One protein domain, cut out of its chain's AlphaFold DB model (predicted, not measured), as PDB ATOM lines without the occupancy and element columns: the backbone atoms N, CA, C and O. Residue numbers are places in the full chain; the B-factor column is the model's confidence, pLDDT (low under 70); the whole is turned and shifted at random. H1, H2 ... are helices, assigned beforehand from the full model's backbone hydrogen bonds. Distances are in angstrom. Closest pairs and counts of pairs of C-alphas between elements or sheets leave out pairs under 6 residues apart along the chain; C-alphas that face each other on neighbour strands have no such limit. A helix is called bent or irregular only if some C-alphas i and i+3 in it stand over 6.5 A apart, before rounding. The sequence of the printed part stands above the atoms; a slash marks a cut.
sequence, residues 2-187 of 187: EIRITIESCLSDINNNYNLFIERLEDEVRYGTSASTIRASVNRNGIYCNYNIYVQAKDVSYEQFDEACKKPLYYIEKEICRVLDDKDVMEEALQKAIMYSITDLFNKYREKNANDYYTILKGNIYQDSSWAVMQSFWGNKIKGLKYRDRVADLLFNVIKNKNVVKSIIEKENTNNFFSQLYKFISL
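This is residues 2 to 187 of the 187 residues of an uncharacterized protein of Clostridium novyi (UniProt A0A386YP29). What shape is this? It is a long rod of helices with H5 running along much of it; toward one end H1, H4b, which is one arm of the bent helix H4, H5 and H9 make an up-and-down bundle, side by side, each running against the one before it in the chain. Toward the other end H2, H3, H6 and H7 gather into a head, and H4a and H8 pack on H5 between. What is it made of? The printed part has 186 residues with nine named helices, H1 to H9 along the chain, and no named strand, class all helix. It is loose, with a radius of gyration of the C-alphas of 21.1 A, and spans 72 by 27 by 27 A.

What touches the longest helix? H5, residues 89 to 125, touches H9, residues 173 to 185, at a shallow tilt of 21 degrees, opposite ways; the closest C-alphas, of Asn 113 and Asn 173, are 5.9 A apart. It touches H8, residues 164 to 169, the closest C-alphas being those of Leu 121 and Val 164, 6.2 A. Is any helix bent? H4, residues 53 to 83, was assigned as one helix by its hydrogen bonds but is bent, with C-alphas 68 and 71 7.3 A apart; its arms are H4a, residues 53 to 68, and H4b, residues 71 to 83. H4a touches H5, closest at the C-alphas of Lys 58 and Ala 114, 4.5 A; H4b and H5, a hairpin, only just touch, with 3 pairs of C-alphas within 8 A, closest at Ile 80 and Gln 95, 7.0 A. H1, residues 2 to 12, touches H4b, closest at the C-alphas of Cys 10 and Pro 72, 5.3 A. What of the other helices? H7, residues 147 to 161, touches H2, residues 19 to 32, closest at the C-alphas of Arg 30 and Arg 148, 5.2 A, and forms a hairpin with H6, residues 130 to 135. H3, residues 35 to 42, touches H6, closest at the C-alphas of Val 42 and Trp 131, 6.2 A. In each helix or arm every O i to N i+4 pair is within hydrogen-bond range.

Where does H5 run? It goes from C-alpha 89 at (179.307, 207.215, 136.248) to C-alpha 125 at (164.057, 161.687, 111.158), 54.2 A. How long are the arms? H4a measures 22.5 A and H4b 19.0 A.

How large is it? The two C-alphas farthest apart, of Asp 88 and Lys 141, are 72.8 A apart. Are there cuts or long links? The printed part has no cut, and the link H6 to H7, 11 residues, is long. Where is confidence low? Residues 2 to 3, 12 to 19 and 187 are under 70.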
ATOM      1  N   GLU A   2     161.890 194.975 143.097       67.50
ATOM      2  CA  GLU A   2     160.972 195.081 141.940       67.50
ATOM      3  C   GLU A   2     161.426 194.326 140.673       67.50
ATOM      4  O   GLU A   2     160.613 193.615 140.095       67.50
ATOM      5  N   ILE A   3     162.716 194.347 140.291       69.94
ATOM      6  CA  ILE A   3     163.217 193.587 139.116       69.94
ATOM      7  C   ILE A   3     162.945 192.078 139.268       69.94
ATOM      8  O   ILE A   3     162.568 191.396 138.319       69.94
ATOM      9  N   ARG A   4     163.072 191.568 140.494       70.06
ATOM     10  CA  ARG A   4     162.778 190.178 140.850       70.06
ATOM     11  C   ARG A   4     161.316 189.808 140.568       70.06
ATOM     12  O   ARG A   4     161.061 188.792 139.929       70.06
ATOM     13  N   ILE A   5     160.383 190.652 141.010       73.56
ATOM     14  CA  ILE A   5     158.940 190.478 140.789       73.56
ATOM     15  C   ILE A   5     158.627 190.547 139.289       73.56
ATOM     16  O   ILE A   5     157.847 189.741 138.789       73.56
ATOM     17  N   THR A   6     159.285 191.447 138.553       72.69
ATOM     18  CA  THR A   6     159.158 191.537 137.093       72.69
ATOM     19  C   THR A   6     159.607 190.246 136.412       72.69
ATOM     20  O   THR A   6     158.888 189.742 135.555       72.69
ATOM     21  N   ILE A   7     160.738 189.657 136.813       73.06
ATOM     22  CA  ILE A   7     161.216 188.388 136.243       73.06
ATOM     23  C   ILE A   7     160.279 187.226 136.600       73.06
ATOM     24  O   ILE A   7     159.956 186.426 135.727       73.06
ATOM     25  N   GLU A   8     159.807 187.143 137.847       72.12
ATOM     26  CA  GLU A   8     158.845 186.119 138.291       72.12
ATOM     27  C   GLU A   8     157.508 186.224 137.530       72.12
ATOM     28  O   GLU A   8     156.986 185.213 137.063       72.12
ATOM     29  N   SER A   9     156.996 187.439 137.312       70.62
ATOM     30  CA  SER A   9     155.804 187.675 136.485       70.62
ATOM     31  C   SER A   9     156.047 187.370 135.006       70.62
ATOM     32  O   SER A   9     155.143 186.920 134.307       70.62
ATOM     33  N   CYS A  10     157.256 187.610 134.502       70.06
ATOM     34  CA  CYS A  10     157.599 187.267 133.128       70.06
ATOM     35  C   CYS A  10     157.704 185.755 132.929       70.06
ATOM     36  O   CYS A  10     157.296 185.268 131.881       70.06
ATOM     37  N   LEU A  11     158.202 185.018 133.929       71.00
ATOM     38  CA  LEU A  11     158.253 183.555 133.932       71.00
ATOM     39  C   LEU A  11     156.852 182.936 133.818       71.00
ATOM     40  O   LEU A  11     156.689 181.954 133.097       71.00
ATOM     41  N   SER A  12     155.842 183.513 134.481       66.38
ATOM     42  CA  SER A  12     154.454 183.043 134.364       66.38
ATOM     43  C   SER A  12     153.807 183.354 133.010       66.38
ATOM     44  O   SER A  12     152.879 182.656 132.612       66.38
ATOM     45  N   ASP A  13     154.312 184.366 132.301       62.94
ATOM     46  CA  ASP A  13     153.797 184.834 131.006       62.94
ATOM     47  C   ASP A  13     154.438 184.119 129.797       62.94
ATOM     48  O   ASP A  13     154.111 184.441 128.647       62.94
ATOM     49  N   ILE A  14     155.354 183.163 130.012       67.81
ATOM     50  CA  ILE A  14     156.028 182.442 128.922       67.81
ATOM     51  C   ILE A  14     155.017 181.543 128.204       67.81
ATOM     52  O   ILE A  14     154.759 180.399 128.580       67.81
ATOM     53  N   ASN A  15     154.472 182.066 127.109       63.34
ATOM     54  CA  ASN A  15     153.705 181.279 126.161       63.34
ATOM     55  C   ASN A  15     154.653 180.446 125.298       63.34
ATOM     56  O   ASN A  15     155.441 180.944 124.497       63.34
ATOM     57  N   ASN A  16     154.535 179.138 125.461       65.12
ATOM     58  CA  ASN A  16     155.294 178.128 124.746       65.12
ATOM     59  C   ASN A  16     154.716 177.921 123.335       65.12
ATOM     60  O   ASN A  16     153.811 177.113 123.134       65.12
ATOM     61  N   ASN A  17     155.222 178.662 122.345       65.69
ATOM     62  CA  ASN A  17     154.606 178.743 121.019       65.69
ATOM     63  C   ASN A  17     155.049 177.634 120.040       65.69
ATOM     64  O   ASN A  17     155.404 177.893 118.893       65.69
ATOM     65  N   TYR A  18     155.039 176.375 120.488       68.69
ATOM     66  CA  TYR A  18     155.543 175.230 119.714       68.69
ATOM     67  C   TYR A  18     154.638 174.804 118.552       68.69
ATOM     68  O   TYR A  18     155.098 174.107 117.652       68.69
ATOM     69  N   ASN A  19     153.380 175.252 118.516       69.50
ATOM     70  CA  ASN A  19     152.493 175.005 117.372       69.50
ATOM     71  C   ASN A  19     153.005 175.706 116.103       69.50
ATOM     72  O   ASN A  19     152.992 175.102 115.032       69.50
ATOM     73  N   LEU A  20     153.609 176.896 116.251       75.06
ATOM     74  CA  LEU A  20     154.258 177.615 115.149       75.06
ATOM     75  C   LEU A  20     155.411 176.827 114.514       75.06
ATOM     76  O   LEU A  20     155.754 177.077 113.364       75.06
ATOM     77  N   PHE A  21     156.018 175.880 115.239       83.44
ATOM     78  CA  PHE A  21     157.159 175.124 114.726       83.44
ATOM     79  C   PHE A  21     156.747 174.207 113.575       83.44
ATOM     80  O   PHE A  21     157.378 174.208 112.518       83.44
ATOM     81  N   ILE A  22     155.685 173.428 113.789       86.31
ATOM     82  CA  ILE A  22     155.175 172.500 112.779       86.31
ATOM     83  C   ILE A  22     154.564 173.278 111.625       86.31
ATOM     84  O   ILE A  22     154.908 173.000 110.484       86.31
ATOM     85  N   GLU A  23     153.732 174.276 111.926       89.06
ATOM     86  CA  GLU A  23     153.055 175.083 110.909       89.06
ATOM     87  C   GLU A  23     154.054 175.764 109.966       89.06
ATOM     88  O   GLU A  23     153.956 175.610 108.753       89.06
ATOM     89  N   ARG A  24     155.090 176.426 110.500       89.88
ATOM     90  CA  ARG A  24     156.077 177.126 109.662       89.88
ATOM     91  C   ARG A  24     156.929 176.195 108.815       89.88
ATOM     92  O   ARG A  24     157.159 176.479 107.643       89.88
ATOM     93  N   LEU A  25     157.398 175.081 109.382       91.69
ATOM     94  CA  LEU A  25     158.140 174.096 108.592       91.69
ATOM     95  C   LEU A  25     157.261 173.477 107.507       91.69
ATOM     96  O   LEU A  25     157.740 173.182 106.410       91.69
ATOM     97  N   GLU A  26     155.987 173.259 107.814       93.94
ATOM     98  CA  GLU A  26     155.020 172.707 106.879       93.94
ATOM     99  C   GLU A  26     154.743 173.655 105.721       93.94
ATOM    100  O   GLU A  26     154.834 173.238 104.561       93.94
ATOM    101  N   ASP A  27     154.514 174.931 106.012       93.50
ATOM    102  CA  ASP A  27     154.326 175.966 105.003       93.50
ATOM    103  C   ASP A  27     155.555 176.126 104.105       93.50
ATOM    104  O   ASP A  27     155.423 176.261 102.883       93.50
ATOM    105  N   GLU A  28     156.757 176.024 104.670       92.94
ATOM    106  CA  GLU A  28     157.991 176.111 103.895       92.94
ATOM    107  C   GLU A  28     158.119 174.948 102.891       92.94
ATOM    108  O   GLU A  28     158.430 175.151 101.711       92.94
ATOM    109  N   VAL A  29     157.782 173.720 103.304       94.62
ATOM    110  CA  VAL A  29     157.782 172.553 102.404       94.62
ATOM    111  C   VAL A  29     156.666 172.646 101.359       94.62
ATOM    112  O   VAL A  29     156.890 172.328 100.186       94.62
ATOM    113  N   ARG A  30     155.454 173.043 101.762       94.81
ATOM    114  CA  ARG A  30     154.265 173.050 100.893       94.81
ATOM    115  C   ARG A  30     154.259 174.201  99.903       94.81
ATOM    116  O   ARG A  30     153.833 174.018  98.756       94.81
ATOM    117  N   TYR A  31     154.717 175.372 100.328       93.50
ATOM    118  CA  TYR A  31     154.506 176.629  99.620       93.50
ATOM    119  C   TYR A  31     155.820 177.361  99.350       93.50
ATOM    120  O   TYR A  31     156.043 177.707  98.186       93.50
ATOM    121  N   GLY A  32     156.688 177.502 100.358       91.75
ATOM    122  CA  GLY A  32     157.907 178.325 100.309       91.75
ATOM    123  C   GLY A  32     158.984 177.831  99.341       91.75
ATOM    124  O   GLY A  32     159.532 178.607  98.559       91.75
ATOM    125  N   THR A  33     159.217 176.519  99.284       94.00
ATOM    126  CA  THR A  33     160.320 175.948  98.498       94.00
ATOM    127  C   THR A  33     159.847 175.198  97.247       94.00
ATOM    128  O   THR A  33     158.882 174.431  97.259       94.00
ATOM    129  N   SER A  34     160.547 175.382  96.120       94.75
ATOM    130  CA  SER A  34     160.195 174.747  94.839       94.75
ATOM    131  C   SER A  34     160.190 173.208  94.904       94.75
ATOM    132  O   SER A  34     160.978 172.587  95.619       94.75
ATOM    133  N   ALA A  35     159.333 172.558  94.107       94.19
ATOM    134  CA  ALA A  35     159.194 171.098  94.131       94.19
ATOM    135  C   ALA A  35     160.488 170.348  93.755       94.19
ATOM    136  O   ALA A  35     160.751 169.274  94.298       94.19
ATOM    137  N   SER A  36     161.307 170.900  92.853       94.81
ATOM    138  CA  SER A  36     162.606 170.324  92.485       94.81
ATOM    139  C   SER A  36     163.610 170.407  93.638       94.81
ATOM    140  O   SER A  36     164.326 169.436  93.887       94.81
ATOM    141  N   THR A  37     163.618 171.517  94.380       96.69
ATOM    142  CA  THR A  37     164.443 171.686  95.583       96.69
ATOM    143  C   THR A  37     164.011 170.724  96.693       96.69
ATOM    144  O   THR A  37     164.860 170.020  97.244       96.69
ATOM    145  N   ILE A  38     162.704 170.608  96.969       97.06
ATOM    146  CA  ILE A  38     162.177 169.633  97.941       97.06
ATOM    147  C   ILE A  38     162.580 168.211  97.550       97.06
ATOM    148  O   ILE A  38     163.091 167.469  98.385       97.06
ATOM    149  N   ARG A  39     162.453 167.844  96.270       96.31
ATOM    150  CA  ARG A  39     162.898 166.536  95.775       96.31
ATOM    151  C   ARG A  39     164.388 166.304  96.021       96.31
ATOM    152  O   ARG A  39     164.780 165.232  96.474       96.31
ATOM    153  N   ALA A  40     165.224 167.295  95.720       96.88
ATOM    154  CA  ALA A  40     166.664 167.199  95.933       96.88
ATOM    155  C   ALA A  40     167.022 167.006  97.417       96.88
ATOM    156  O   ALA A  40     167.977 166.282  97.708       96.88
ATOM    157  N   SER A  41     166.250 167.609  98.325       97.44
ATOM    158  CA  SER A  41     166.365 167.429  99.774       97.44
ATOM    159  C   SER A  41     165.885 166.045 100.226       97.44
ATOM    160  O   SER A  41     166.618 165.344 100.918       97.44
ATOM    161  N   VAL A  42     164.724 165.581  99.752       97.62
ATOM    162  CA  VAL A  42     164.175 164.235 100.026       97.62
ATOM    163  C   VAL A  42     165.135 163.121  99.590       97.62
ATOM    164  O   VAL A  42     165.354 162.161 100.324       97.62
ATOM    165  N   ASN A  43     165.779 163.265  98.428       96.94
ATOM    166  CA  ASN A  43     166.793 162.317  97.943       96.94
ATOM    167  C   ASN A  43     168.056 162.258  98.824       96.94
ATOM    168  O   ASN A  43     168.899 161.386  98.632       96.94
ATOM    169  N   ARG A  44     168.216 163.207  99.748       97.38
ATOM    170  CA  ARG A  44     169.365 163.356 100.651       97.38
ATOM    171  C   ARG A  44     168.921 163.431 102.112       97.38
ATOM    172  O   ARG A  44     169.563 164.094 102.928       97.38
ATOM    173  N   ASN A  45     167.799 162.789 102.428       97.69
ATOM    174  CA  ASN A  45     167.233 162.692 103.771       97.69
ATOM    175  C   ASN A  45     167.094 164.055 104.474       97.69
ATOM    176  O   ASN A  45     167.450 164.219 105.643       97.69
ATOM    177  N   GLY A  46     166.633 165.063 103.735       96.50
ATOM    178  CA  GLY A  46     166.397 166.412 104.241       96.50
ATOM    179  C   GLY A  46     167.596 167.362 104.164       96.50
ATOM    180  O   GLY A  46     167.480 168.484 104.651       96.50
ATOM    181  N   ILE A  47     168.734 166.961 103.573       96.75
ATOM    182  CA  ILE A  47     169.949 167.795 103.470       96.75
ATOM    183  C   ILE A  47     170.264 168.143 102.011       96.75
ATOM    184  O   ILE A  47     170.874 167.363 101.282       96.75
ATOM    185  N   TYR A  48     169.924 169.358 101.592       95.62
ATOM    186  CA  TYR A  48     170.337 169.909 100.303       95.62
ATOM    187  C   TYR A  48     170.865 171.337 100.462       95.62
ATOM    188  O   TYR A  48     170.417 172.067 101.342       95.62
ATOM    189  N   CYS A  49     171.818 171.741  99.617       88.75
ATOM    190  CA  CYS A  49     172.482 173.046  99.723       88.75
ATOM    191  C   CYS A  49     171.500 174.224  99.671       88.75
ATOM    192  O   CYS A  49     171.685 175.191 100.396       88.75
ATOM    193  N   ASN A  50     170.437 174.104  98.873       89.44
ATOM    194  CA  ASN A  50     169.416 175.145  98.744       89.44
ATOM    195  C   ASN A  50     168.195 174.902  99.646       89.44
ATOM    196  O   ASN A  50     167.266 175.697  99.607       89.44
ATOM    197  N   TYR A  51     168.147 173.781 100.382       95.00
ATOM    198  CA  TYR A  51     167.085 173.494 101.350       95.00
ATOM    199  C   TYR A  51     167.469 172.367 102.314       95.00
ATOM    200  O   TYR A  51     167.579 171.195 101.929       95.00
ATOM    201  N   ASN A  52     167.611 172.710 103.592       96.81
ATOM    202  CA  ASN A  52     167.910 171.763 104.656       96.81
ATOM    203  C   ASN A  52     166.868 171.886 105.771       96.81
ATOM    204  O   ASN A  52     166.880 172.870 106.506       96.81
ATOM    205  N   ILE A  53     166.008 170.875 105.925       96.19
ATOM    206  CA  ILE A  53     164.894 170.906 106.889       96.19
ATOM    207  C   ILE A  53     165.375 171.074 108.337       96.19
ATOM    208  O   ILE A  53     164.706 171.703 109.148       96.19
ATOM    209  N   TYR A  54     166.564 170.563 108.663       97.12
ATOM    210  CA  TYR A  54     167.151 170.690 109.997       97.12
ATOM    211  C   TYR A  54     167.625 172.115 110.270       97.12
ATOM    212  O   TYR A  54     167.511 172.598 111.392       97.12
ATOM    213  N   VAL A  55     168.142 172.793 109.243       96.44
ATOM    214  CA  VAL A  55     168.497 174.216 109.332       96.44
ATOM    215  C   VAL A  55     167.234 175.068 109.399       96.44
ATOM    216  O   VAL A  55     167.159 175.933 110.253       96.44
ATOM    217  N   GLN A  56     166.191 174.752 108.627       95.38
ATOM    218  CA  GLN A  56     164.904 175.444 108.764       95.38
ATOM    219  C   GLN A  56     164.335 175.310 110.185       95.38
ATOM    220  O   GLN A  56     163.829 176.272 110.752       95.38
ATOM    221  N   ALA A  57     164.473 174.137 110.808       95.00
ATOM    222  CA  ALA A  57     164.064 173.932 112.195       95.00
ATOM    223  C   ALA A  57     164.849 174.815 113.177       95.00
ATOM    224  O   ALA A  57     164.277 175.335 114.134       95.00
ATOM    225  N   LYS A  58     166.151 174.996 112.918       95.38
ATOM    226  CA  LYS A  58     167.022 175.917 113.655       95.38
ATOM    227  C   LYS A  58     166.519 177.358 113.519       95.38
ATOM    228  O   LYS A  58     166.337 178.024 114.535       95.38
ATOM    229  N   ASP A  59     166.235 177.797 112.296       93.94
ATOM    230  CA  ASP A  59     165.795 179.162 111.994       93.94
ATOM    231  C   ASP A  59     164.444 179.483 112.650       93.94
ATOM    232  O   ASP A  59     164.310 180.491 113.343       93.94
ATOM    233  N   VAL A  60     163.474 178.567 112.564       92.62
ATOM    234  CA  VAL A  60     162.170 178.716 113.234       92.62
ATOM    235  C   VAL A  60     162.319 178.827 114.755       92.62
ATOM    236  O   VAL A  60     161.593 179.590 115.394       92.62
ATOM    237  N   SER A  61     163.271 178.105 115.351       92.94
ATOM    238  CA  SER A  61     163.505 178.173 116.796       92.94
ATOM    239  C   SER A  61     163.990 179.551 117.259       92.94
ATOM    240  O   SER A  61     163.703 179.945 118.390       92.94
ATOM    241  N   TYR A  62     164.739 180.264 116.408       93.56
ATOM    242  CA  TYR A  62     165.234 181.591 116.729       93.56
ATOM    243  C   TYR A  62     164.067 182.554 116.848       93.56
ATOM    244  O   TYR A  62     163.951 183.247 117.850       93.56
ATOM    245  N   GLU A  63     163.160 182.528 115.877       90.62
ATOM    246  CA  GLU A  63     161.973 183.375 115.895       90.62
ATOM    247  C   GLU A  63     161.081 183.074 117.105       90.62
ATOM    248  O   GLU A  63     160.653 183.996 117.793       90.62
ATOM    249  N   GLN A  64     160.880 181.793 117.437       88.44
ATOM    250  CA  GLN A  64     160.116 181.401 118.626       88.44
ATOM    251  C   GLN A  64     160.764 181.867 119.934       88.44
ATOM    252  O   GLN A  64     160.068 182.334 120.837       88.44
ATOM    253  N   PHE A  65     162.086 181.725 120.059       90.94
ATOM    254  CA  PHE A  65     162.814 182.152 121.252       90.94
ATOM    255  C   PHE A  65     162.793 183.678 121.397       90.94
ATOM    256  O   PHE A  65     162.525 184.191 122.485       90.94
ATOM    257  N   ASP A  66     163.012 184.396 120.295       92.00
ATOM    258  CA  ASP A  66     163.010 185.856 120.243       92.00
ATOM    259  C   ASP A  66     161.621 186.408 120.600       92.00
ATOM    260  O   ASP A  66     161.512 187.297 121.446       92.00
ATOM    261  N   GLU A  67     160.545 185.846 120.036       88.06
ATOM    262  CA  GLU A  67     159.165 186.225 120.367       88.06
ATOM    263  C   GLU A  67     158.833 185.988 121.843       88.06
ATOM    264  O   GLU A  67     158.270 186.873 122.493       88.06
ATOM    265  N   ALA A  68     159.218 184.828 122.387       85.94
ATOM    266  CA  ALA A  68     158.969 184.492 123.785       85.94
ATOM    267  C   ALA A  68     159.719 185.422 124.754       85.94
ATOM    268  O   ALA A  68     159.209 185.739 125.829       85.94
ATOM    269  N   CYS A  69     160.912 185.892 124.378       89.06
ATOM    270  CA  CYS A  69     161.737 186.740 125.238       89.06
ATOM    271  C   CYS A  69     161.467 188.242 125.076       89.06
ATOM    272  O   CYS A  69     161.738 189.002 126.004       89.06
ATOM    273  N   LYS A  70     160.922 188.685 123.936       89.00
ATOM    274  CA  LYS A  70     160.803 190.107 123.569       89.00
ATOM    275  C   LYS A  70     160.106 190.964 124.626       89.00
ATOM    276  O   LYS A  70     160.644 191.983 125.050       89.00
ATOM    277  N   LYS A  71     158.893 190.576 125.030       86.69
ATOM    278  CA  LYS A  71     158.098 191.340 126.007       86.69
ATOM    279  C   LYS A  71     158.738 191.286 127.405       86.69
ATOM    280  O   LYS A  71     158.921 192.356 127.983       86.69
ATOM    281  N   PRO A  72     159.120 190.111 127.943       86.81
ATOM    282  CA  PRO A  72     159.848 190.035 129.204       86.81
ATOM    283  C   PRO A  72     161.114 190.887 129.283       86.81
ATOM    284  O   PRO A  72     161.284 191.644 130.237       86.81
ATOM    285  N   LEU A  73     161.989 190.789 128.276       89.69
ATOM    286  CA  LEU A  73     163.259 191.511 128.265       89.69
ATOM    287  C   LEU A  73     163.046 193.017 128.276       89.69
ATOM    288  O   LEU A  73     163.672 193.695 129.079       89.69
ATOM    289  N   TYR A  74     162.081 193.518 127.504       90.31
ATOM    290  CA  TYR A  74     161.723 194.932 127.529       90.31
ATOM    291  C   TYR A  74     161.385 195.439 128.945       90.31
ATOM    292  O   TYR A  74     161.825 196.519 129.340       90.31
ATOM    293  N   TYR A  75     160.621 194.676 129.734       87.56
ATOM    294  CA  TYR A  75     160.291 195.088 131.103       87.56
ATOM    295  C   TYR A  75     161.482 194.986 132.052       87.56
ATOM    296  O   TYR A  75     161.659 195.866 132.889       87.56
ATOM    297  N   ILE A  76     162.305 193.946 131.918       87.69
ATOM    298  CA  ILE A  76     163.513 193.776 132.733       87.69
ATOM    299  C   ILE A  76     164.491 194.926 132.474       87.69
ATOM    300  O   ILE A  76     164.964 195.551 133.420       87.69
ATOM    301  N   GLU A  77     164.737 195.249 131.206       90.19
ATOM    302  CA  GLU A  77     165.577 196.373 130.790       90.19
ATOM    303  C   GLU A  77     165.039 197.697 131.332       90.19
ATOM    304  O   GLU A  77     165.779 198.454 131.958       90.19
ATOM    305  N   LYS A  78     163.734 197.950 131.172       89.69
ATOM    306  CA  LYS A  78     163.087 199.160 131.689       89.69
ATOM    307  C   LYS A  78     163.255 199.306 133.202       89.69
ATOM    308  O   LYS A  78     163.502 200.411 133.677       89.69
ATOM    309  N   GLU A  79     163.117 198.218 133.955       87.62
ATOM    310  CA  GLU A  79     163.287 198.248 135.408       87.62
ATOM    311  C   GLU A  79     164.743 198.473 135.822       87.62
ATOM    312  O   GLU A  79     164.991 199.220 136.764       87.62
ATOM    313  N   ILE A  80     165.712 197.908 135.099       88.88
ATOM    314  CA  ILE A  80     167.136 198.171 135.353       88.88
ATOM    315  C   ILE A  80     167.456 199.652 135.120       88.88
ATOM    316  O   ILE A  80     168.056 200.280 135.989       88.88
ATOM    317  N   CYS A  81     166.980 200.234 134.015       88.06
ATOM    318  CA  CYS A  81     167.136 201.664 133.724       88.06
ATOM    319  C   CYS A  81     166.397 202.577 134.713       88.06
ATOM    320  O   CYS A  81     166.703 203.758 134.800       88.06
ATOM    321  N   ARG A  82     165.372 202.074 135.413       88.50
ATOM    322  CA  ARG A  82     164.645 202.847 136.429       88.50
ATOM    323  C   ARG A  82     165.377 202.858 137.771       88.50
ATOM    324  O   ARG A  82     165.234 203.817 138.521       88.50
ATOM    325  N   VAL A  83     166.075 201.771 138.099       86.94
ATOM    326  CA  VAL A  83     166.763 201.601 139.387       86.94
ATOM    327  C   VAL A  83     168.159 202.227 139.384       86.94
ATOM    328  O   VAL A  83     168.606 202.645 140.445       86.94
ATOM    329  N   LEU A  84     168.823 202.287 138.227       86.19
ATOM    330  CA  LEU A  84     170.160 202.865 138.069       86.19
ATOM    331  C   LEU A  84     170.067 204.240 137.392       86.19
ATOM    332  O   LEU A  84     169.424 204.366 136.349       86.19
ATOM    333  N   ASP A  85     170.696 205.252 137.984       80.56
ATOM    334  CA  ASP A  85     170.812 206.610 137.459       80.56
ATOM    335  C   ASP A  85     171.910 206.670 136.388       80.56
ATOM    336  O   ASP A  85     173.089 206.437 136.647       80.56
ATOM    337  N   ASP A  86     171.527 207.030 135.165       77.00
ATOM    338  CA  ASP A  86     172.440 207.143 134.028       77.00
ATOM    339  C   ASP A  86     173.372 208.367 134.105       77.00
ATOM    340  O   ASP A  86     174.263 208.525 133.266       77.00
ATOM    341  N   LYS A  87     173.191 209.230 135.111       78.69
ATOM    342  CA  LYS A  87     174.051 210.394 135.373       78.69
ATOM    343  C   LYS A  87     175.169 210.108 136.366       78.69
ATOM    344  O   LYS A  87     176.125 210.887 136.414       78.69
ATOM    345  N   ASP A  88     175.065 209.037 137.149       91.38
ATOM    346  CA  ASP A  88     176.161 208.572 137.989       91.38
ATOM    347  C   ASP A  88     177.057 207.625 137.182       91.38
ATOM    348  O   ASP A  88     176.615 206.616 136.640       91.38
ATOM    349  N   VAL A  89     178.348 207.951 137.093       90.31
ATOM    350  CA  VAL A  89     179.307 207.215 136.248       90.31
ATOM    351  C   VAL A  89     179.435 205.746 136.669       90.31
ATOM    352  O   VAL A  89     179.669 204.877 135.824       90.31
ATOM    353  N   MET A  90     179.305 205.448 137.965       90.25
ATOM    354  CA  MET A  90     179.393 204.079 138.469       90.25
ATOM    355  C   MET A  90     178.106 203.310 138.176       90.25
ATOM    356  O   MET A  90     178.179 202.154 137.753       90.25
ATOM    357  N   GLU A  91     176.943 203.937 138.351       90.06
ATOM    358  CA  GLU A  91     175.652 203.323 138.029       90.06
ATOM    359  C   GLU A  91     175.469 203.114 136.517       90.06
ATOM    360  O   GLU A  91     175.037 202.036 136.106       90.06
ATOM    361  N   GLU A  92     175.920 204.047 135.673       91.31
ATOM    362  CA  GLU A  92     175.950 203.890 134.213       91.31
ATOM    363  C   GLU A  92     176.849 202.708 133.795       91.31
ATOM    364  O   GLU A  92     176.485 201.883 132.946       91.31
ATOM    365  N   ALA A  93     178.038 202.593 134.398       91.25
ATOM    366  CA  ALA A  93     178.947 201.479 134.139       91.25
ATOM    367  C   ALA A  93     178.332 200.136 134.571       91.25
ATOM    368  O   ALA A  93     178.427 199.145 133.837       91.25
ATOM    369  N   LEU A  94     177.662 200.109 135.726       90.62
ATOM    370  CA  LEU A  94     176.951 198.937 136.230       90.62
ATOM    371  C   LEU A  94     175.794 198.543 135.304       90.62
ATOM    372  O   LEU A  94     175.668 197.371 134.943       90.62
ATOM    373  N   GLN A  95     174.997 199.508 134.851       91.44
ATOM    374  CA  GLN A  95     173.900 199.291 133.912       91.44
ATOM    375  C   GLN A  95     174.405 198.646 132.617       91.44
ATOM    376  O   GLN A  95     173.865 197.625 132.183       91.44
ATOM    377  N   LYS A  96     175.480 199.182 132.025       92.31
ATOM    378  CA  LYS A  96     176.105 198.610 130.820       92.31
ATOM    379  C   LYS A  96     176.589 197.180 131.048       92.31
ATOM    380  O   LYS A  96     176.357 196.319 130.199       92.31
ATOM    381  N   ALA A  97     177.225 196.909 132.187       93.00
ATOM    382  CA  ALA A  97     177.713 195.573 132.526       93.00
ATOM    383  C   ALA A  97     176.566 194.555 132.681       93.00
ATOM    384  O   ALA A  97     176.663 193.425 132.187       93.00
ATOM    385  N   ILE A  98     175.458 194.961 133.311       92.81
ATOM    386  CA  ILE A  98     174.250 194.138 133.445       92.81
ATOM    387  C   ILE A  98     173.653 193.861 132.062       92.81
ATOM    388  O   ILE A  98     173.472 192.698 131.712       92.81
ATOM    389  N   MET A  99     173.416 194.890 131.243       93.31
ATOM    390  CA  MET A  99     172.853 194.738 129.891       93.31
ATOM    391  C   MET A  99     173.694 193.815 129.002       93.31
ATOM    392  O   MET A  99     173.156 192.952 128.301       93.31
ATOM    393  N   TYR A 100     175.019 193.951 129.068       95.25
ATOM    394  CA  TYR A 100     175.940 193.070 128.355       95.25
ATOM    395  C   TYR A 100     175.783 191.611 128.800       95.25
ATOM    396  O   TYR A 100     175.659 190.718 127.963       95.25
ATOM    397  N   SER A 101     175.717 191.370 130.110       94.81
ATOM    398  CA  SER A 101     175.569 190.023 130.676       94.81
ATOM    399  C   SER A 101     174.225 189.381 130.312       94.81
ATOM    400  O   SER A 101     174.171 188.191 130.004       94.81
ATOM    401  N   ILE A 102     173.141 190.168 130.287       94.56
ATOM    402  CA  ILE A 102     171.819 189.714 129.821       94.56
ATOM    403  C   ILE A 102     171.885 189.315 128.346       94.56
ATOM    404  O   ILE A 102     171.398 188.246 127.978       94.56
ATOM    405  N   THR A 103     172.519 190.143 127.516       96.00
ATOM    406  CA  THR A 103     172.664 189.900 126.074       96.00
ATOM    407  C   THR A 103     173.489 188.643 125.791       96.00
ATOM    408  O   THR A 103     173.103 187.824 124.956       96.00
ATOM    409  N   ASP A 104     174.603 188.444 126.501       96.94
ATOM    410  CA  ASP A 104     175.427 187.235 126.379       96.94
ATOM    411  C   ASP A 104     174.636 185.973 126.761       96.94
ATOM    412  O   ASP A 104     174.581 184.996 126.006       96.94
ATOM    413  N   LEU A 105     173.926 186.027 127.892       96.06
ATOM    414  CA  LEU A 105     173.090 184.928 128.360       96.06
ATOM    415  C   LEU A 105     171.952 184.615 127.375       96.06
ATOM    416  O   LEU A 105     171.687 183.442 127.097       96.06
ATOM    417  N   PHE A 106     171.315 185.648 126.819       96.00
ATOM    418  CA  PHE A 106     170.283 185.521 125.793       96.00
ATOM    419  C   PHE A 106     170.831 184.805 124.558       96.00
ATOM    420  O   PHE A 106     170.286 183.777 124.160       96.00
ATOM    421  N   ASN A 107     171.952 185.273 124.004       97.69
ATOM    422  CA  ASN A 107     172.569 184.679 122.817       97.69
ATOM    423  C   ASN A 107     172.959 183.214 123.040       97.69
ATOM    424  O   ASN A 107     172.723 182.363 122.179       97.69
ATOM    425  N   LYS A 108     173.496 182.892 124.222       97.69
ATOM    426  CA  LYS A 108     173.847 181.521 124.600       97.69
ATOM    427  C   LYS A 108     172.632 180.594 124.606       97.69
ATOM    428  O   LYS A 108     172.702 179.489 124.065       97.69
ATOM    429  N   TYR A 109     171.527 181.012 125.220       96.44
ATOM    430  CA  TYR A 109     170.313 180.193 125.286       96.44
ATOM    431  C   TYR A 109     169.553 180.146 123.963       96.44
ATOM    432  O   TYR A 109     169.037 179.085 123.611       96.44
ATOM    433  N   ARG A 110     169.564 181.240 123.201       96.25
ATOM    434  CA  ARG A 110     169.043 181.312 121.836       96.25
ATOM    435  C   ARG A 110     169.736 180.297 120.930       96.25
ATOM    436  O   ARG A 110     169.072 179.503 120.268       96.25
ATOM    437  N   GLU A 111     171.067 180.254 120.953       98.00
ATOM    438  CA  GLU A 111     171.845 179.286 120.172       98.00
ATOM    439  C   GLU A 111     171.653 177.849 120.668       98.00
ATOM    440  O   GLU A 111     171.528 176.921 119.868       98.00
ATOM    441  N   LYS A 112     171.580 177.649 121.989       97.12
ATOM    442  CA  LYS A 112     171.279 176.337 122.570       97.12
ATOM    443  C   LYS A 112     169.916 175.819 122.104       97.12
ATOM    444  O   LYS A 112     169.832 174.672 121.673       97.12
ATOM    445  N   ASN A 113     168.882 176.662 122.140       94.56
ATOM    446  CA  ASN A 113     167.542 176.315 121.674       94.56
ATOM    447  C   ASN A 113     167.562 175.880 120.208       94.56
ATOM    448  O   ASN A 113     167.045 174.822 119.857       94.56
ATOM    449  N   ALA A 114     168.267 176.638 119.377       96.00
ATOM    450  CA  ALA A 114     168.386 176.353 117.958       96.00
ATOM    451  C   ALA A 114     169.121 175.048 117.655       96.00
ATOM    452  O   ALA A 114     168.698 174.263 116.798       96.00
ATOM    453  N   ASN A 115     170.173 174.753 118.413       97.88
ATOM    454  CA  ASN A 115     170.886 173.490 118.290       97.88
ATOM    455  C   ASN A 115     170.070 172.298 118.804       97.88
ATOM    456  O   ASN A 115     170.159 171.221 118.211       97.88
ATOM    457  N   ASP A 116     169.244 172.473 119.839       96.88
ATOM    458  CA  ASP A 116     168.318 171.435 120.300       96.88
ATOM    459  C   ASP A 116     167.268 171.114 119.221       96.88
ATOM    460  O   ASP A 116     167.081 169.941 118.900       96.88
ATOM    461  N   TYR A 117     166.660 172.117 118.576       96.06
ATOM    462  CA  TYR A 117     165.710 171.900 117.470       96.06
ATOM    463  C   TYR A 117     166.353 171.136 116.311       96.06
ATOM    464  O   TYR A 117     165.815 170.122 115.856       96.06
ATOM    465  N   TYR A 118     167.533 171.584 115.869       97.25
ATOM    466  CA  TYR A 118     168.299 170.913 114.820       97.25
ATOM    467  C   TYR A 118     168.589 169.454 115.192       97.25
ATOM    468  O   TYR A 118     168.324 168.535 114.411       97.25
ATOM    469  N   THR A 119     169.141 169.235 116.387       97.94
ATOM    470  CA  THR A 119     169.657 167.931 116.815       97.94
ATOM    471  C   THR A 119     168.531 166.945 117.075       97.94
ATOM    472  O   THR A 119     168.611 165.805 116.617       97.94
ATOM    473  N   ILE A 120     167.465 167.372 117.755       97.19
ATOM    474  CA  ILE A 120     166.306 166.526 118.050       97.19
ATOM    475  C   ILE A 120     165.597 166.155 116.751       97.19
ATOM    476  O   ILE A 120     165.321 164.972 116.542       97.19
ATOM    477  N   LEU A 121     165.343 167.114 115.853       97.00
ATOM    478  CA  LEU A 121     164.706 166.804 114.576       97.00
ATOM    479  C   LEU A 121     165.572 165.817 113.786       97.00
ATOM    480  O   LEU A 121     165.109 164.732 113.439       97.00
ATOM    481  N   LYS A 122     166.852 166.142 113.571       97.50
ATOM    482  CA  LYS A 122     167.778 165.301 112.804       97.50
ATOM    483  C   LYS A 122     167.933 163.905 113.389       97.50
ATOM    484  O   LYS A 122     167.851 162.934 112.641       97.50
ATOM    485  N   GLY A 123     168.103 163.793 114.704       97.31
ATOM    486  CA  GLY A 123     168.232 162.510 115.393       97.31
ATOM    487  C   GLY A 123     167.006 161.608 115.229       97.31
ATOM    488  O   GLY A 123     167.156 160.391 115.179       97.31
ATOM    489  N   ASN A 124     165.812 162.190 115.082       96.56
ATOM    490  CA  ASN A 124     164.567 161.434 114.964       96.56
ATOM    491  C   ASN A 124     164.183 161.063 113.528       96.56
ATOM    492  O   ASN A 124     163.527 160.037 113.337       96.56
ATOM    493  N   ILE A 125     164.552 161.877 112.531       96.19
ATOM    494  CA  ILE A 125     164.057 161.687 111.158       96.19
ATOM    495  C   ILE A 125     165.143 161.360 110.131       96.19
ATOM    496  O   ILE A 125     164.815 160.797 109.097       96.19
ATOM    497  N   TYR A 126     166.425 161.667 110.357       97.19
ATOM    498  CA  TYR A 126     167.448 161.570 109.299       97.19
ATOM    499  C   TYR A 126     167.655 160.152 108.744       97.19
ATOM    500  O   TYR A 126     167.903 159.982 107.552       97.19
ATOM    501  N   GLN A 127     167.531 159.140 109.604       96.00
ATOM    502  CA  GLN A 127     167.644 157.722 109.238       96.00
ATOM    503  C   GLN A 127     166.277 157.037 109.087       96.00
ATOM    504  O   GLN A 127     166.204 155.814 108.985       96.00
ATOM    505  N   ASP A 128     165.181 157.796 109.119       97.31
ATOM    506  CA  ASP A 128     163.844 157.219 109.050       97.31
ATOM    507  C   ASP A 128     163.537 156.703 107.634       97.31
ATOM    508  O   ASP A 128     163.845 157.345 106.624       97.31
ATOM    509  N   SER A 129     162.917 155.526 107.546       96.62
ATOM    510  CA  SER A 129     162.610 154.876 106.267       96.62
ATOM    511  C   SER A 129     161.571 155.637 105.437       96.62
ATOM    512  O   SER A 129     161.472 155.418 104.226       96.62
ATOM    513  N   SER A 130     160.839 156.577 106.043       96.88
ATOM    514  CA  SER A 130     159.917 157.470 105.336       96.88
ATOM    515  C   SER A 130     160.581 158.278 104.220       96.88
ATOM    516  O   SER A 130     159.903 158.596 103.242       96.88
ATOM    517  N   TRP A 131     161.894 158.542 104.274       97.69
ATOM    518  CA  TRP A 131     162.606 159.177 103.157       97.69
ATOM    519  C   TRP A 131     162.517 158.360 101.870       97.69
ATOM    520  O   TRP A 131     162.184 158.916 100.824       97.69
ATOM    521  N   ALA A 132     162.717 157.042 101.941       96.69
ATOM    522  CA  ALA A 132     162.594 156.159 100.779       96.69
ATOM    523  C   ALA A 132     161.160 156.162 100.218       96.69
ATOM    524  O   ALA A 132     160.952 156.170  99.002       96.69
ATOM    525  N   VAL A 133     160.158 156.239 101.099       96.50
ATOM    526  CA  VAL A 133     158.750 156.362 100.697       96.50
ATOM    527  C   VAL A 133     158.514 157.688  99.968       96.50
ATOM    528  O   VAL A 133     157.969 157.689  98.865       96.50
ATOM    529  N   MET A 134     158.983 158.810 100.519       96.75
ATOM    530  CA  MET A 134     158.830 160.137  99.910       96.75
ATOM    531  C   MET A 134     159.555 160.269  98.562       96.75
ATOM    532  O   MET A 134     159.067 160.964  97.666       96.75
ATOM    533  N   GLN A 135     160.686 159.581  98.370       96.06
ATOM    534  CA  GLN A 135     161.398 159.534  97.085       96.06
ATOM    535  C   GLN A 135     160.520 158.947  95.970       96.06
ATOM    536  O   GLN A 135     160.516 159.463  94.848       96.06
ATOM    537  N   SER A 136     159.708 157.934  96.289       94.75
ATOM    538  CA  SER A 136     158.791 157.285  95.338       94.75
ATOM    539  C   SER A 136     157.608 158.162  94.900       94.75
ATOM    540  O   SER A 136     156.912 157.840  93.936       94.75
ATOM    541  N   PHE A 137     157.349 159.283  95.585       95.00
ATOM    542  CA  PHE A 137     156.228 160.162  95.245       95.00
ATOM    543  C   PHE A 137     156.470 160.938  93.950       95.00
ATOM    544  O   PHE A 137     155.510 161.368  93.305       95.00
ATOM    545  N   TRP A 138     157.731 161.135  93.561       90.81
ATOM    546  CA  TRP A 138     158.061 161.887  92.359       90.81
ATOM    547  C   TRP A 138     157.661 161.132  91.088       90.81
ATOM    548  O   TRP A 138     157.964 159.955  90.927       90.81
ATOM    549  N   GLY A 139     156.999 161.818  90.153       84.06
ATOM    550  CA  GLY A 139     156.535 161.218  88.895       84.06
ATOM    551  C   GLY A 139     155.287 160.336  89.032       84.06
ATOM    552  O   GLY A 139     154.649 160.037  88.025       84.06
ATOM    553  N   ASN A 140     154.878 159.991  90.258       83.94
ATOM    554  CA  ASN A 140     153.621 159.304  90.525       83.94
ATOM    555  C   ASN A 140     152.455 160.307  90.467       83.94
ATOM    556  O   ASN A 140     152.278 161.141  91.360       83.94
ATOM    557  N   LYS A 141     151.675 160.240  89.383       75.75
ATOM    558  CA  LYS A 141     150.540 161.134  89.130       75.75
ATOM    559  C   LYS A 141     149.291 160.635  89.858       75.75
ATOM    560  O   LYS A 141     148.466 159.937  89.277       75.75
ATOM    561  N   ILE A 142     149.127 161.050  91.112       84.50
ATOM    562  CA  ILE A 142     147.849 160.934  91.825       84.50
ATOM    563  C   ILE A 142     147.019 162.183  91.516       84.50
ATOM    564  O   ILE A 142     147.475 163.310  91.713       84.50
ATOM    565  N   LYS A 143     145.802 161.997  90.995       82.69
ATOM    566  CA  LYS A 143     144.915 163.108  90.622       82.69
ATOM    567  C   LYS A 143     144.597 163.963  91.857       82.69
ATOM    568  O   LYS A 143     144.136 163.438  92.862       82.69
ATOM    569  N   GLY A 144     144.827 165.274  91.757       80.62
ATOM    570  CA  GLY A 144     144.475 166.247  92.799       80.62
ATOM    571  C   GLY A 144     145.491 166.421  93.935       80.62
ATOM    572  O   GLY A 144     145.292 167.309  94.754       80.62
ATOM    573  N   LEU A 145     146.586 165.652  93.974       86.19
ATOM    574  CA  LEU A 145     147.606 165.741  95.030       86.19
ATOM    575  C   LEU A 145     148.958 166.169  94.458       86.19
ATOM    576  O   LEU A 145     149.542 165.470  93.624       86.19
ATOM    577  N   LYS A 146     149.485 167.310  94.919       91.62
ATOM    578  CA  LYS A 146     150.813 167.780  94.503       91.62
ATOM    579  C   LYS A 146     151.897 167.003  95.249       91.62
ATOM    580  O   LYS A 146     151.712 166.549  96.373       91.62
ATOM    581  N   TYR A 147     153.068 166.886  94.624       93.75
ATOM    582  CA  TYR A 147     154.229 166.217  95.220       93.75
ATOM    583  C   TYR A 147     154.604 166.798  96.594       93.75
ATOM    584  O   TYR A 147     154.762 166.038  97.545       93.75
ATOM    585  N   ARG A 148     154.701 168.133  96.701       94.69
ATOM    586  CA  ARG A 148     155.065 168.819  97.953       94.69
ATOM    587  C   ARG A 148     154.067 168.539  99.074       94.69
ATOM    588  O   ARG A 148     154.496 168.288 100.190       94.69
ATOM    589  N   ASP A 149     152.774 168.496  98.753       94.56
ATOM    590  CA  ASP A 149     151.724 168.245  99.743       94.56
ATOM    591  C   ASP A 149     151.883 166.857 100.366       94.56
ATOM    592  O   ASP A 149     151.904 166.720 101.582       94.56
ATOM    593  N   ARG A 150     152.117 165.840  99.528       95.44
ATOM    594  CA  ARG A 150     152.340 164.459  99.984       95.44
ATOM    595  C   ARG A 150     153.614 164.311 100.814       95.44
ATOM    596  O   ARG A 150     153.633 163.540 101.771       95.44
ATOM    597  N   VAL A 151     154.688 165.000 100.415       96.81
ATOM    598  CA  VAL A 151     155.947 165.028 101.174       96.81
ATOM    599  C   VAL A 151     155.712 165.656 102.542       96.81
ATOM    600  O   VAL A 151     156.097 165.056 103.538       96.81
ATOM    601  N   ALA A 152     155.047 166.811 102.594       96.25
ATOM    602  CA  ALA A 152     154.704 167.473 103.843       96.25
ATOM    603  C   ALA A 152     153.840 166.563 104.732       96.25
ATOM    604  O   ALA A 152     154.252 166.256 105.846       96.25
ATOM    605  N   ASP A 153     152.720 166.037 104.224       95.56
ATOM    606  CA  ASP A 153     151.817 165.158 104.983       95.56
ATOM    607  C   ASP A 153     152.580 164.024 105.684       95.56
ATOM    608  O   ASP A 153     152.447 163.818 106.892       95.56
ATOM    609  N   LEU A 154     153.412 163.289 104.936       96.69
ATOM    610  CA  LEU A 154     154.166 162.172 105.496       96.69
ATOM    611  C   LEU A 154     155.258 162.646 106.463       96.69
ATOM    612  O   LEU A 154     155.368 162.098 107.560       96.69
ATOM    613  N   LEU A 155     156.040 163.661 106.091       96.56
ATOM    614  CA  LEU A 155     157.120 164.193 106.921       96.56
ATOM    615  C   LEU A 155     156.597 164.677 108.280       96.56
ATOM    616  O   LEU A 155     157.137 164.295 109.318       96.56
ATOM    617  N   PHE A 156     155.522 165.465 108.299       94.62
ATOM    618  CA  PHE A 156     154.976 166.007 109.544       94.62
ATOM    619  C   PHE A 156     154.239 164.954 110.370       94.62
ATOM    620  O   PHE A 156     154.293 165.011 111.599       94.62
ATOM    621  N   ASN A 157     153.648 163.934 109.743       95.12
ATOM    622  CA  ASN A 157     153.158 162.762 110.474       95.12
ATOM    623  C   ASN A 157     154.300 162.001 111.161       95.12
ATOM    624  O   ASN A 157     154.155 161.601 112.314       95.12
ATOM    625  N   VAL A 158     155.455 161.848 110.507       95.44
ATOM    626  CA  VAL A 158     156.641 161.239 111.129       95.44
ATOM    627  C   VAL A 158     157.135 162.089 112.298       95.44
ATOM    628  O   VAL A 158     157.334 161.556 113.386       95.44
ATOM    629  N   ILE A 159     157.266 163.407 112.122       94.19
ATOM    630  CA  ILE A 159     157.688 164.334 113.188       94.19
ATOM    631  C   ILE A 159     156.753 164.239 114.408       94.19
ATOM    632  O   ILE A 159     157.234 164.159 115.543       94.19
ATOM    633  N   LYS A 160     155.433 164.187 114.181       92.25
ATOM    634  CA  LYS A 160     154.419 163.993 115.231       92.25
ATOM    635  C   LYS A 160     154.575 162.634 115.920       92.25
ATOM    636  O   LYS A 160     154.700 162.586 117.138       92.25
ATOM    637  N   ASN A 161     154.654 161.544 115.156       94.81
ATOM    638  CA  ASN A 161     154.762 160.181 115.691       94.81
ATOM    639  C   ASN A 161     156.057 159.942 116.483       94.81
ATOM    640  O   ASN A 161     156.076 159.145 117.418       94.81
ATOM    641  N   LYS A 162     157.139 160.636 116.125       95.00
ATOM    642  CA  LYS A 162     158.422 160.593 116.840       95.00
ATOM    643  C   LYS A 162     158.458 161.517 118.062       95.00
ATOM    644  O   LYS A 162     159.491 161.601 118.714       95.00
ATOM    645  N   ASN A 163     157.360 162.207 118.384       92.31
ATOM    646  CA  ASN A 163     157.255 163.131 119.516       92.31
ATOM    647  C   ASN A 163     158.322 164.243 119.520       92.31
ATOM    648  O   ASN A 163     158.696 164.731 120.585       92.31
ATOM    649  N   VAL A 164     158.783 164.689 118.346       92.50
ATOM    650  CA  VAL A 164     159.859 165.695 118.227       92.50
ATOM    651  C   VAL A 164     159.520 166.976 118.989       92.50
ATOM    652  O   VAL A 164     160.347 167.483 119.742       92.50
ATOM    653  N   VAL A 165     158.289 167.471 118.837       89.62
ATOM    654  CA  VAL A 165     157.818 168.692 119.512       89.62
ATOM    655  C   VAL A 165     157.869 168.537 121.029       89.62
ATOM    656  O   VAL A 165     158.326 169.433 121.728       89.62
ATOM    657  N   LYS A 166     157.461 167.373 121.547       89.69
ATOM    658  CA  LYS A 166     157.513 167.089 122.981       89.69
ATOM    659  C   LYS A 166     158.954 167.085 123.493       89.69
ATOM    660  O   LYS A 166     159.239 167.735 124.490       89.69
ATOM    661  N   SER A 167     159.868 166.426 122.782       93.44
ATOM    662  CA  SER A 167     161.289 166.399 123.153       93.44
ATOM    663  C   SER A 167     161.941 167.783 123.132       93.44
ATOM    664  O   SER A 167     162.858 168.038 123.906       93.44
ATOM    665  N   ILE A 168     161.476 168.674 122.253       90.75
ATOM    666  CA  ILE A 168     161.880 170.081 122.231       90.75
ATOM    667  C   ILE A 168     161.355 170.815 123.477       90.75
ATOM    668  O   ILE A 168     162.135 171.476 124.158       90.75
ATOM    669  N   ILE A 169     160.064 170.663 123.804       86.38
ATOM    670  CA  ILE A 169     159.431 171.282 124.983       86.38
ATOM    671  C   ILE A 169     160.182 170.912 126.268       86.38
ATOM    672  O   ILE A 169     160.482 171.781 127.081       86.38
ATOM    673  N   GLU A 170     160.542 169.637 126.416       90.62
ATOM    674  CA  GLU A 170     161.251 169.093 127.584       90.62
ATOM    675  C   GLU A 170     162.656 169.694 127.797       90.62
ATOM    676  O   GLU A 170     163.253 169.500 128.854       90.62
ATOM    677  N   LYS A 171     163.212 170.437 126.825       92.12
ATOM    678  CA  LYS A 171     164.472 171.180 127.012       92.12
ATOM    679  C   LYS A 171     164.302 172.457 127.819       92.12
ATOM    680  O   LYS A 171     165.284 172.935 128.392       92.12
ATOM    681  N   GLU A 172     163.095 173.023 127.827       89.31
ATOM    682  CA  GLU A 172     162.727 174.200 128.617       89.31
ATOM    683  C   GLU A 172     163.733 175.360 128.484       89.31
ATOM    684  O   GLU A 172     164.048 176.045 129.456       89.31
ATOM    685  N   ASN A 173     164.317 175.571 127.298       90.62
ATOM    686  CA  ASN A 173     165.442 176.500 127.147       90.62
ATOM    687  C   ASN A 173     165.066 177.949 127.481       90.62
ATOM    688  O   ASN A 173     165.870 178.643 128.101       90.62
ATOM    689  N   THR A 174     163.846 178.383 127.155       89.31
ATOM    690  CA  THR A 174     163.321 179.706 127.535       89.31
ATOM    691  C   THR A 174     163.188 179.842 129.054       89.31
ATOM    692  O   THR A 174     163.698 180.797 129.635       89.31
ATOM    693  N   ASN A 175     162.602 178.853 129.736       87.62
ATOM    694  CA  ASN A 175     162.490 178.867 131.201       87.62
ATOM    695  C   ASN A 175     163.864 178.836 131.874       87.62
ATOM    696  O   ASN A 175     164.110 179.548 132.849       87.62
ATOM    697  N   ASN A 176     164.781 178.032 131.336       91.44
ATOM    698  CA  ASN A 176     166.150 177.943 131.820       91.44
ATOM    699  C   ASN A 176     166.895 179.274 131.652       91.44
ATOM    700  O   ASN A 176     167.614 179.664 132.568       91.44
ATOM    701  N   PHE A 177     166.698 179.985 130.539       92.69
ATOM    702  CA  PHE A 177     167.235 181.331 130.332       92.69
ATOM    703  C   PHE A 177     166.777 182.289 131.439       92.69
ATOM    704  O   PHE A 177     167.614 182.837 132.158       92.69
ATOM    705  N   PHE A 178     165.465 182.425 131.647       89.06
ATOM    706  CA  PHE A 178     164.926 183.322 132.673       89.06
ATOM    707  C   PHE A 178     165.300 182.896 134.095       89.06
ATOM    708  O   PHE A 178     165.574 183.745 134.939       89.06
ATOM    709  N   SER A 179     165.402 181.593 134.362       88.69
ATOM    710  CA  SER A 179     165.871 181.079 135.653       88.69
ATOM    711  C   SER A 179     167.328 181.456 135.933       88.69
ATOM    712  O   SER A 179     167.684 181.750 137.073       88.69
ATOM    713  N   GLN A 180     168.195 181.450 134.914       91.81
ATOM    714  CA  GLN A 180     169.579 181.909 135.065       91.81
ATOM    715  C   GLN A 180     169.661 183.431 135.184       91.81
ATOM    716  O   GLN A 180     170.417 183.930 136.013       91.81
ATOM    717  N   LEU A 181     168.848 184.160 134.420       90.62
ATOM    718  CA  LEU A 181     168.759 185.615 134.507       90.62
ATOM    719  C   LEU A 181     168.320 186.068 135.907       90.62
ATOM    720  O   LEU A 181     168.928 186.951 136.504       90.62
ATOM    721  N   TYR A 182     167.312 185.398 136.462       86.88
ATOM    722  CA  TYR A 182     166.852 185.607 137.828       86.88
ATOM    723  C   TYR A 182     167.978 185.403 138.852       86.88
ATOM    724  O   TYR A 182     168.157 186.229 139.747       86.88
ATOM    725  N   LYS A 183     168.753 184.317 138.719       88.25
ATOM    726  CA  LYS A 183     169.890 184.028 139.608       88.25
ATOM    727  C   LYS A 183     170.968 185.100 139.518       88.25
ATOM    728  O   LYS A 183     171.495 185.488 140.549       88.25
ATOM    729  N   PHE A 184     171.266 185.571 138.310       88.19
ATOM    730  CA  PHE A 184     172.237 186.637 138.083       88.19
ATOM    731  C   PHE A 184     171.826 187.944 138.772       88.19
ATOM    732  O   PHE A 184     172.651 188.563 139.425       88.19
ATOM    733  N   ILE A 185     170.551 188.329 138.676       82.94
ATOM    734  CA  ILE A 185     170.038 189.592 139.235       82.94
ATOM    735  C   ILE A 185     169.786 189.517 140.754       82.94
ATOM    736  O   ILE A 185     169.682 190.543 141.419       82.94
ATOM    737  N   SER A 186     169.649 188.313 141.311       73.12
ATOM    738  CA  SER A 186     169.377 188.110 142.743       73.12
ATOM    739  C   SER A 186     170.636 187.971 143.610       73.12
ATOM    740  O   SER A 186     170.493 187.795 144.821       73.12
ATOM    741  N   LEU A 187     171.825 187.980 143.003       56.94
ATOM    742  CA  LEU A 187     173.127 188.018 143.680       56.94
ATOM    743  C   LEU A 187     173.541 189.466 143.951       56.94
ATOM    744  O   LEU A 187     174.118 189.688 145.038       56.94
TER     745      LEU A 187